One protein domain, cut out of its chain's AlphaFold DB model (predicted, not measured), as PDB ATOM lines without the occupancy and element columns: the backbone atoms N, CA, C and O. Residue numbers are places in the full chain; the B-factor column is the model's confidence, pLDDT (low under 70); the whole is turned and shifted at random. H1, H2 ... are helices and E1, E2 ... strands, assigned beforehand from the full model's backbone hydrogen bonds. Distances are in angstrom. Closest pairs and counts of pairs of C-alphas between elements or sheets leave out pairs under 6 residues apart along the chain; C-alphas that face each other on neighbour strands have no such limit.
ATOM      1  N   THR A  45      -6.089  10.279  42.913       89.69
ATOM      2  CA  THR A  45      -6.560  11.603  43.361       89.69
ATOM      3  C   THR A  45      -7.027  12.440  42.174       89.69
ATOM      4  O   THR A  45      -6.588  12.203  41.052       89.69
ATOM      5  N   VAL A  46      -7.942  13.384  42.415       88.50
ATOM      6  CA  VAL A  46      -8.395  14.350  41.403       88.50
ATOM      7  C   VAL A  46      -7.966  15.746  41.824       88.50
ATOM      8  O   VAL A  46      -8.226  16.139  42.962       88.50
ATOM      9  N   GLU A  47      -7.342  16.478  40.911       90.31
ATOM     10  CA  GLU A  47      -6.904  17.861  41.088       90.31
ATOM     11  C   GLU A  47      -7.502  18.738  39.984       90.31
ATOM     12  O   GLU A  47      -7.792  18.261  38.886       90.31
ATOM     13  N   ILE A  48      -7.759  20.009  40.292       88.62
ATOM     14  CA  ILE A  48      -8.294  20.980  39.334       88.62
ATOM     15  C   ILE A  48      -7.353  22.173  39.320       88.62
ATOM     16  O   ILE A  48      -7.097  22.761  40.370       88.62
ATOM     17  N   ALA A  49      -6.882  22.525  38.133       90.31
ATOM     18  CA  ALA A  49      -5.946  23.610  37.902       90.31
ATOM     19  C   ALA A  49      -6.484  24.575  36.841       90.31
ATOM     20  O   ALA A  49      -7.310  24.214  36.000       90.31
ATOM     21  N   ILE A  50      -5.992  25.812  36.877       90.62
ATOM     22  CA  ILE A  50      -6.197  26.799  35.816       90.62
ATOM     23  C   ILE A  50      -4.878  26.901  35.053       90.62
ATOM     24  O   ILE A  50      -3.806  27.021  35.647       90.62
ATOM     25  N   THR A  51      -4.966  26.837  33.734       91.19
ATOM     26  CA  THR A  51      -3.831  26.807  32.809       91.19
ATOM     27  C   THR A  51      -3.996  27.866  31.721       91.19
ATOM     28  O   THR A  51      -5.092  28.402  31.528       91.19
ATOM     29  N   ASP A  52      -2.915  28.186  31.015       89.81
ATOM     30  CA  ASP A  52      -3.009  28.862  29.721       89.81
ATOM     31  C   ASP A  52      -3.472  27.897  28.611       89.81
ATOM     32  O   ASP A  52      -3.708  26.709  28.840       89.81
ATOM     33  N   ILE A  53      -3.607  28.410  27.386       85.06
ATOM     34  CA  ILE A  53      -4.031  27.614  26.224       85.06
ATOM     35  C   ILE A  53      -3.018  26.535  25.810       85.06
ATOM     36  O   ILE A  53      -3.393  25.581  25.131       85.06
ATOM     37  N   ASP A  54      -1.757  26.682  26.216       85.44
ATOM     38  CA  ASP A  54      -0.676  25.735  25.943       85.44
ATOM     39  C   ASP A  54      -0.560  24.675  27.060       85.44
ATOM     40  O   ASP A  54       0.267  23.761  26.985       85.44
ATOM     41  N   GLY A  55      -1.415  24.755  28.090       80.44
ATOM     42  CA  GLY A  55      -1.467  23.823  29.210       80.44
ATOM     43  C   GLY A  55      -0.444  24.111  30.311       80.44
ATOM     44  O   GLY A  55      -0.185  23.234  31.145       80.44
ATOM     45  N   VAL A  56       0.143  25.308  30.348       84.81
ATOM     46  CA  VAL A  56       1.027  25.742  31.432       84.81
ATOM     47  C   VAL A  56       0.179  26.195  32.615       84.81
ATOM     48  O   VAL A  56      -0.676  27.071  32.488       84.81
ATOM     49  N   GLU A  57       0.403  25.585  33.776       84.69
ATOM     50  CA  GLU A  57      -0.308  25.932  35.006       84.69
ATOM     51  C   GLU A  57       0.030  27.353  35.466       84.69
ATOM     52  O   GLU A  57       1.189  27.785  35.444       84.69
ATOM     53  N   LEU A  58      -0.994  28.082  35.902       84.56
ATOM     54  CA  LEU A  58      -0.811  29.411  36.457       84.56
ATOM     55  C   LEU A  58      -0.156  29.330  37.840       84.56
ATOM     56  O   LEU A  58      -0.738  28.841  38.802       84.56
ATOM     57  N   VAL A  59       1.049  29.890  37.949       77.00
ATOM     58  CA  VAL A  59       1.788  30.005  39.221       77.00
ATOM     59  C   VAL A  59       1.255  31.160  40.087       77.00
ATOM     60  O   VAL A  59       1.458  31.188  41.300       77.00
ATOM     61  N   THR A  60       0.572  32.122  39.467       71.50
ATOM     62  CA  THR A  60      -0.059  33.283  40.112       71.50
ATOM     63  C   THR A  60      -1.576  33.198  40.007       71.50
ATOM     64  O   THR A  60      -2.108  32.468  39.176       71.50
ATOM     65  N   ASP A  61      -2.297  33.976  40.810       79.50
ATOM     66  CA  ASP A  61      -3.741  34.114  40.645       79.50
ATOM     67  C   ASP A  61      -4.096  34.588  39.224       79.50
ATOM     68  O   ASP A  61      -3.371  35.375  38.607       79.50
ATOM     69  N   ALA A  62      -5.227  34.105  38.701       78.00
ATOM     70  CA  ALA A  62      -5.672  34.413  37.342       78.00
ATOM     71  C   ALA A  62      -5.822  35.926  37.101       78.00
ATOM     72  O   ALA A  62      -5.530  36.406  36.007       78.00
ATOM     73  N   ALA A  63      -6.210  36.691  38.128       79.62
ATOM     74  CA  ALA A  63      -6.369  38.141  38.032       79.62
ATOM     75  C   ALA A  63      -5.036  38.880  37.806       79.62
ATOM     76  O   ALA A  63      -5.025  39.912  37.134       79.62
ATOM     77  N   SER A  64      -3.929  38.337  38.324       81.81
ATOM     78  CA  SER A  64      -2.578  38.905  38.203       81.81
ATOM     79  C   SER A  64      -1.788  38.405  36.988       81.81
ATOM     80  O   SER A  64      -0.712  38.924  36.703       81.81
ATOM     81  N   SER A  65      -2.291  37.396  36.274       82.88
ATOM     82  CA  SER A  65      -1.723  36.947  34.997       82.88
ATOM     83  C   SER A  65      -2.011  37.972  33.892       82.88
ATOM     84  O   SER A  65      -2.986  38.690  34.023       82.88
ATOM     85  N   ASP A  66      -1.259  38.034  32.788       85.69
ATOM     86  CA  ASP A  66      -1.558  38.874  31.598       85.69
ATOM     87  C   ASP A  66      -2.135  38.054  30.425       85.69
ATOM     88  O   ASP A  66      -2.206  38.510  29.283       85.69
ATOM     89  N   LEU A  67      -2.559  36.816  30.695       88.00
ATOM     90  CA  LEU A  67      -3.085  35.920  29.669       88.00
ATOM     91  C   LEU A  67      -4.424  36.420  29.086       88.00
ATOM     92  O   LEU A  67      -5.245  36.982  29.824       88.00
ATOM     93  N   PRO A  68      -4.662  36.195  27.777       89.38
ATOM     94  CA  PRO A  68      -5.901  36.587  27.101       89.38
ATOM     95  C   PRO A  68      -7.066  35.622  27.365       89.38
ATOM     96  O   PRO A  68      -8.226  36.009  27.235       89.38
ATOM     97  N   ALA A  69      -6.769  34.375  27.730       91.56
ATOM     98  CA  ALA A  69      -7.744  33.336  28.027       91.56
ATOM     99  C   ALA A  69      -7.166  32.336  29.034       91.56
ATOM    100  O   ALA A  69      -5.945  32.195  29.147       91.56
ATOM    101  N   PHE A  70      -8.055  31.633  29.727       92.25
ATOM    102  CA  PHE A  70      -7.723  30.599  30.697       92.25
ATOM    103  C   PHE A  70      -8.435  29.295  30.352       92.25
ATOM    104  O   PHE A  70      -9.559  29.298  29.854       92.25
ATOM    105  N   VAL A  71      -7.788  28.178  30.656       93.25
ATOM    106  CA  VAL A  71      -8.333  26.832  30.489       93.25
ATOM    107  C   VAL A  71      -8.388  26.168  31.856       93.25
ATOM    108  O   VAL A  71      -7.383  26.121  32.566       93.25
ATOM    109  N   VAL A  72      -9.551  25.634  32.229       91.81
ATOM    110  CA  VAL A  72      -9.672  24.792  33.425       91.81
ATOM    111  C   VAL A  72      -9.324  23.356  33.054       91.81
ATOM    112  O   VAL A  72      -9.808  22.820  32.058       91.81
ATOM    113  N   ARG A  73      -8.476  22.734  33.869       92.75
ATOM    114  CA  ARG A  73      -7.976  21.376  33.679       92.75
ATOM    115  C   ARG A  73      -8.297  20.537  34.904       92.75
ATOM    116  O   ARG A  73      -8.039  20.963  36.025       92.75
ATOM    117  N   ALA A  74      -8.856  19.351  34.693       90.75
ATOM    118  CA  ALA A  74      -9.116  18.369  35.737       90.75
ATOM    119  C   ALA A  74      -8.210  17.153  35.520       90.75
ATOM    120  O   ALA A  74      -8.260  16.513  34.471       90.75
ATOM    121  N   GLU A  75      -7.396  16.813  36.509       91.44
ATOM    122  CA  GLU A  75      -6.404  15.745  36.417       91.44
ATOM    123  C   GLU A  75      -6.736  14.620  37.389       91.44
ATOM    124  O   GLU A  75      -6.926  14.850  38.580       91.44
ATOM    125  N   ALA A  76      -6.793  13.387  36.891       90.00
ATOM    126  CA  ALA A  76      -6.837  12.192  37.718       90.00
ATOM    127  C   ALA A  76      -5.454  11.538  37.750       90.00
ATOM    128  O   ALA A  76      -4.993  11.004  36.739       90.00
ATOM    129  N   HIS A  77      -4.829  11.524  38.923       90.00
ATOM    130  CA  HIS A  77      -3.519  10.922  39.144       90.00
ATOM    131  C   HIS A  77      -3.678   9.534  39.750       90.00
ATOM    132  O   HIS A  77      -4.261   9.371  40.820       90.00
ATOM    133  N   PHE A  78      -3.105   8.525  39.104       88.25
ATOM    134  CA  PHE A  78      -3.004   7.164  39.614       88.25
ATOM    135  C   PHE A  78      -1.534   6.832  39.811       88.25
ATOM    136  O   PHE A  78      -0.795   6.625  38.848       88.25
ATOM    137  N   ARG A  79      -1.106   6.770  41.071       86.44
ATOM    138  CA  ARG A  79       0.270   6.424  41.409       86.44
ATOM    139  C   ARG A  79       0.338   5.004  41.941       86.44
ATOM    140  O   ARG A  79      -0.325   4.648  42.912       86.44
ATOM    141  N   THR A  80       1.181   4.198  41.316       81.31
ATOM    142  CA  THR A  80       1.630   2.915  41.852       81.31
ATOM    143  C   THR A  80       3.083   3.043  42.305       81.31
ATOM    144  O   THR A  80       3.731   4.063  42.082       81.31
ATOM    145  N   ALA A  81       3.636   1.997  42.919       82.75
ATOM    146  CA  ALA A  81       5.053   1.982  43.286       82.75
ATOM    147  C   ALA A  81       6.010   2.083  42.075       82.75
ATOM    148  O   ALA A  81       7.188   2.369  42.266       82.75
ATOM    149  N   HIS A  82       5.527   1.843  40.848       79.44
ATOM    150  CA  HIS A  82       6.369   1.710  39.652       79.44
ATOM    151  C   HIS A  82       5.886   2.534  38.452       79.44
ATOM    152  O   HIS A  82       6.541   2.535  37.413       79.44
ATOM    153  N   SER A  83       4.735   3.198  38.558       79.69
ATOM    154  CA  SER A  83       4.141   3.958  37.462       79.69
ATOM    155  C   SER A  83       3.284   5.100  37.987       79.69
ATOM    156  O   SER A  83       2.633   4.982  39.026       79.69
ATOM    157  N   GLU A  84       3.230   6.176  37.217       86.31
ATOM    158  CA  GLU A  84       2.281   7.263  37.394       86.31
ATOM    159  C   GLU A  84       1.484   7.394  36.101       86.31
ATOM    160  O   GLU A  84       2.048   7.452  35.010       86.31
ATOM    161  N   THR A  85       0.164   7.353  36.220       87.12
ATOM    162  CA  THR A  85      -0.753   7.579  35.107       87.12
ATOM    163  C   THR A  85      -1.571   8.810  35.432       87.12
ATOM    164  O   THR A  85      -2.206   8.860  36.483       87.12
ATOM    165  N   VAL A  86      -1.561   9.782  34.525       88.75
ATOM    166  CA  VAL A  86      -2.376  10.990  34.625       88.75
ATOM    167  C   VAL A  86      -3.363  10.984  33.468       88.75
ATOM    168  O   VAL A  86      -2.969  10.789  32.319       88.75
ATOM    169  N   ILE A  87      -4.643  11.142  33.785       88.94
ATOM    170  CA  ILE A  87      -5.710  11.338  32.801       88.94
ATOM    171  C   ILE A  87      -6.200  12.767  32.972       88.94
ATOM    172  O   ILE A  87      -6.413  13.206  34.100       88.94
ATOM    173  N   VAL A  88      -6.347  13.483  31.865       91.06
ATOM    174  CA  VAL A  88      -6.552  14.929  31.865       91.06
ATOM    175  C   VAL A  88      -7.823  15.250  31.097       91.06
ATOM    176  O   VAL A  88      -7.901  14.969  29.905       91.06
ATOM    177  N   GLY A  89      -8.793  15.850  31.781       90.25
ATOM    178  CA  GLY A  89      -9.929  16.508  31.150       90.25
ATOM    179  C   GLY A  89      -9.690  18.007  31.027       90.25
ATOM    180  O   GLY A  89      -9.158  18.625  31.954       90.25
ATOM    181  N   VAL A  90     -10.069  18.595  29.897       91.56
ATOM    182  CA  VAL A  90      -9.883  20.028  29.620       91.56
ATOM    183  C   VAL A  90     -11.204  20.690  29.250       91.56
ATOM    184  O   VAL A  90     -12.032  20.097  28.563       91.56
ATOM    185  N   ALA A  91     -11.402  21.913  29.731       92.12
ATOM    186  CA  ALA A  91     -12.501  22.772  29.306       92.12
ATOM    187  C   ALA A  91     -12.155  23.534  28.025       92.12
ATOM    188  O   ALA A  91     -10.977  23.666  27.670       92.12
ATOM    189  N   GLU A  92     -13.163  24.109  27.372       90.44
ATOM    190  CA  GLU A  92     -12.913  25.118  26.351       90.44
ATOM    191  C   GLU A  92     -12.235  26.363  26.964       90.44
ATOM    192  O   GLU A  92     -12.481  26.713  28.126       90.44
ATOM    193  N   PRO A  93     -11.356  27.053  26.210       92.44
ATOM    194  CA  PRO A  93     -10.748  28.291  26.676       92.44
ATOM    195  C   PRO A  93     -11.803  29.364  26.952       92.44
ATOM    196  O   PRO A  93     -12.597  29.714  26.080       92.44
ATOM    197  N   VAL A  94     -11.751  29.944  28.147       91.31
ATOM    198  CA  VAL A  94     -12.603  31.063  28.551       91.31
ATOM    199  C   VAL A  94     -11.803  32.352  28.449       91.31
ATOM    200  O   VAL A  94     -10.697  32.457  28.984       91.31
ATOM    201  N   GLU A  95     -12.360  33.357  27.775       92.19
ATOM    202  CA  GLU A  95     -11.733  34.674  27.673       92.19
ATOM    203  C   GLU A  95     -11.510  35.290  29.054       92.19
ATOM    204  O   GLU A  95     -12.366  35.211  29.938       92.19
ATOM    205  N   ARG A  96     -10.371  35.964  29.223       90.06
ATOM    206  CA  ARG A  96      -9.956  36.559  30.496       90.06
ATOM    207  C   ARG A  96     -11.034  37.447  31.115       90.06
ATOM    208  O   ARG A  96     -11.335  37.302  32.296       90.06
ATOM    209  N   ASP A  97     -11.618  38.347  30.329       89.75
ATOM    210  CA  ASP A  97     -12.613  39.295  30.834       89.75
ATOM    211  C   ASP A  97     -13.854  38.572  31.361       89.75
ATOM    212  O   ASP A  97     -14.396  38.954  32.395       89.75
ATOM    213  N   GLN A  98     -14.272  37.488  30.703       88.00
ATOM    214  CA  GLN A  98     -15.406  36.668  31.130       88.00
ATOM    215  C   GLN A  98     -15.050  35.854  32.379       88.00
ATOM    216  O   GLN A  98     -15.800  35.842  33.350       88.00
ATOM    217  N   PHE A  99     -13.865  35.243  32.384       86.81
ATOM    218  CA  PHE A  99     -13.374  34.420  33.484       86.81
ATOM    219  C   PHE A  99     -13.205  35.207  34.790       86.81
ATOM    220  O   PHE A  99     -13.497  34.691  35.863       86.81
ATOM    221  N   LEU A 100     -12.733  36.456  34.711       86.81
ATOM    222  CA  LEU A 100     -12.508  37.310  35.881       86.81
ATOM    223  C   LEU A 100     -13.758  38.076  36.338       86.81
ATOM    224  O   LEU A 100     -13.791  38.542  37.476       86.81
ATOM    225  N   SER A 101     -14.750  38.268  35.464       84.69
ATOM    226  CA  SER A 101     -15.957  39.049  35.785       84.69
ATOM    227  C   SER A 101     -17.134  38.207  36.264       84.69
ATOM    228  O   SER A 101     -18.043  38.752  36.895       84.69
ATOM    229  N   ASP A 102     -17.125  36.905  35.979       83.88
ATOM    230  CA  ASP A 102     -18.254  36.020  36.219       83.88
ATOM    231  C   ASP A 102     -17.792  34.651  36.742       83.88
ATOM    232  O   ASP A 102     -17.369  33.774  35.986       83.88
ATOM    233  N   ASP A 103     -17.953  34.435  38.052       81.38
ATOM    234  CA  ASP A 103     -17.658  33.159  38.722       81.38
ATOM    235  C   ASP A 103     -18.396  31.972  38.080       81.38
ATOM    236  O   ASP A 103     -17.957  30.821  38.176       81.38
ATOM    237  N   THR A 104     -19.522  32.219  37.401       81.69
ATOM    238  CA  THR A 104     -20.275  31.162  36.726       81.69
ATOM    239  C   THR A 104     -19.553  30.630  35.494       81.69
ATOM    240  O   THR A 104     -19.735  29.458  35.160       81.69
ATOM    241  N   GLN A 105     -18.672  31.418  34.869       84.50
ATOM    242  CA  GLN A 105     -17.823  30.958  33.768       84.50
ATOM    243  C   GLN A 105     -16.744  30.004  34.271       84.50
ATOM    244  O   GLN A 105     -16.545  28.939  33.691       84.50
ATOM    245  N   TYR A 106     -16.119  30.323  35.409       83.00
ATOM    246  CA  TYR A 106     -15.186  29.407  36.065       83.00
ATOM    247  C   TYR A 106     -15.868  28.089  36.454       83.00
ATOM    248  O   TYR A 106     -15.341  27.013  36.173       83.00
ATOM    249  N   LEU A 107     -17.063  28.152  37.049       82.81
ATOM    250  CA  LEU A 107     -17.819  26.954  37.429       82.81
ATOM    251  C   LEU A 107     -18.267  26.133  36.210       82.81
ATOM    252  O   LEU A 107     -18.229  24.904  36.261       82.81
ATOM    253  N   SER A 108     -18.653  26.790  35.115       84.25
ATOM    254  CA  SER A 108     -18.985  26.133  33.843       84.25
ATOM    255  C   SER A 108     -17.776  25.406  33.254       84.25
ATOM    256  O   SER A 108     -17.870  24.219  32.947       84.25
ATOM    257  N   ALA A 109     -16.620  26.071  33.186       87.81
ATOM    258  CA  ALA A 109     -15.376  25.471  32.707       87.81
ATOM    259  C   ALA A 109     -14.920  24.313  33.612       87.81
ATOM    260  O   ALA A 109     -14.504  23.258  33.142       87.81
ATOM    261  N   GLN A 110     -15.078  24.448  34.929       86.50
ATOM    262  CA  GLN A 110     -14.835  23.350  35.859       86.50
ATOM    263  C   GLN A 110     -15.740  22.143  35.571       86.50
ATOM    264  O   GLN A 110     -15.266  21.006  35.573       86.50
ATOM    265  N   ALA A 111     -17.030  22.376  35.306       83.75
ATOM    266  CA  ALA A 111     -17.980  21.325  34.946       83.75
ATOM    267  C   ALA A 111     -17.543  20.574  33.685       83.75
ATOM    268  O   ALA A 111     -17.588  19.344  33.650       83.75
ATOM    269  N   GLU A 112     -17.111  21.320  32.672       87.62
ATOM    270  CA  GLU A 112     -16.683  20.793  31.385       87.62
ATOM    271  C   GLU A 112     -15.413  19.948  31.507       87.62
ATOM    272  O   GLU A 112     -15.418  18.785  31.104       87.62
ATOM    273  N   ALA A 113     -14.371  20.470  32.162       89.81
ATOM    274  CA  ALA A 113     -13.125  19.738  32.389       89.81
ATOM    275  C   ALA A 113     -13.365  18.422  33.146       89.81
ATOM    276  O   ALA A 113     -12.810  17.375  32.815       89.81
ATOM    277  N   VAL A 114     -14.237  18.452  34.157       85.88
ATOM    278  CA  VAL A 114     -14.615  17.257  34.920       85.88
ATOM    279  C   VAL A 114     -15.434  16.287  34.071       85.88
ATOM    280  O   VAL A 114     -15.244  15.074  34.172       85.88
ATOM    281  N   TYR A 115     -16.352  16.784  33.243       84.06
ATOM    282  CA  TYR A 115     -17.148  15.949  32.351       84.06
ATOM    283  C   TYR A 115     -16.273  15.232  31.319       84.06
ATOM    284  O   TYR A 115     -16.434  14.022  31.118       84.06
ATOM    285  N   ASP A 116     -15.322  15.944  30.714       87.50
ATOM    286  CA  ASP A 116     -14.336  15.373  29.799       87.50
ATOM    287  C   ASP A 116     -13.484  14.309  30.514       87.50
ATOM    288  O   ASP A 116     -13.440  13.153  30.085       87.50
ATOM    289  N   LEU A 117     -12.948  14.628  31.701       88.38
ATOM    290  CA  LEU A 117     -12.195  13.678  32.527       88.38
ATOM    291  C   LEU A 117     -13.000  12.400  32.818       88.38
ATOM    292  O   LEU A 117     -12.502  11.286  32.656       88.38
ATOM    293  N   VAL A 118     -14.261  12.531  33.245       83.00
ATOM    294  CA  VAL A 118     -15.139  11.382  33.524       83.00
ATOM    295  C   VAL A 118     -15.400  10.568  32.264       83.00
ATOM    296  O   VAL A 118     -15.452   9.340  32.333       83.00
ATOM    297  N   THR A 119     -15.576  11.229  31.125       83.69
ATOM    298  CA  THR A 119     -15.802  10.566  29.839       83.69
ATOM    299  C   THR A 119     -14.591   9.731  29.436       83.69
ATOM    300  O   THR A 119     -14.763   8.578  29.041       83.69
ATOM    301  N   GLN A 120     -13.380  10.251  29.634       85.06
ATOM    302  CA  GLN A 120     -12.135   9.519  29.401       85.06
ATOM    303  C   GLN A 120     -11.907   8.383  30.414       85.06
ATOM    304  O   GLN A 120     -11.386   7.324  30.071       85.06
ATOM    305  N   LEU A 121     -12.324   8.571  31.670       79.75
ATOM    306  CA  LEU A 121     -12.211   7.569  32.736       79.75
ATOM    307  C   LEU A 121     -13.188   6.396  32.587       79.75
ATOM    308  O   LEU A 121     -12.962   5.326  33.173       79.75
ATOM    309  N   ARG A 122     -14.302   6.594  31.873       74.38
ATOM    310  CA  ARG A 122     -15.275   5.534  31.606       74.38
ATOM    311  C   ARG A 122     -14.675   4.542  30.607       74.38
ATOM    312  O   ARG A 122     -14.178   4.959  29.566       74.38
TER     313      ARG A 122
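Overview. This is residues 45 to 122 of the 130 residues of an uncharacterized protein of Gordonia sp. NB4-1Y (UniProt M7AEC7). One twisted sheet of three long strands is covered on one face by a single long helix, H2, which runs slantwise over E2 and E3. The short helix H1 sits at the end of the sheet where E2 begins, at the same end as the long loop of residues 52 to 68; the turn of residues 80 to 83 makes the opposite end of the longest axis. The printed part has 78 residues, with named elements in the order E1, E2, E3, H1, H2; the sheet's order is E1, E2, E3, all antiparallel, and the class is mixed, helices and strands. H1 and H2 with the sheet make two layers, helices on one face of a sheet. The whole is compact, with a radius of gyration of the C-alphas of 13.2 A, yet elongated in outline, spanning 42 by 24 by 17 A.

Arrangement. E1, residues 45 to 51, is an edge strand and forms a hairpin with the inner strand E2, residues 69 to 79; N 47 and O 75 are 2.9 A apart, within hydrogen-bond range. E2 forms another hairpin with the edge strand E3, residues 84 to 90, where N 76 and O 87 are 2.8 A apart, within hydrogen-bond range. These strands form a meander, each the antiparallel neighbour of the one before. Residues 69 to 70 of E2 also pair with residues 94 to 95, antiparallel. H1, residues 96 to 101, is on the sheet; its closest C-alphas to E2 are those of Arg 96 and Ala 69, 4.6 A apart. H2, residues 103 to 121, is on the sheet at a height of 7.8 A, and on the local plane its line and that of E2 stand at 38 degrees. Its closest C-alphas to E3 are those of Leu 117 and Gly 89, 3.9 A apart; to E2, those of Ala 113 and Ala 74, 5.4 A apart. H2 is only just not over E1, on which 2 of its C-alphas fall. H1 and H2 only just touch, only at the corner, with 3 pairs of C-alphas within 8 A; H2 does so with residues 105 to 106 alone. In H1 and H2 every O i to N i+4 pair is within hydrogen-bond range.

Along the chain. E1 begins at C-alpha 45, (-6.560, 11.603, 43.361), and is 18.7 A long. E2 is 31.1 A long, E3 19.3 A, H1 8.4 A and H2 26.8 A. H2 ends at C-alpha 121, (-12.211, 7.569, 32.736).

Size, cuts and confidence. The C-alphas farthest apart are those of His 82 and Ser 101, 43.7 A. The printed part has no cut. The link from E1 to E2 is long, with 17 residues; the others are tight. Mean pLDDT of the printed part is 86.4, and no printed residue is under 70.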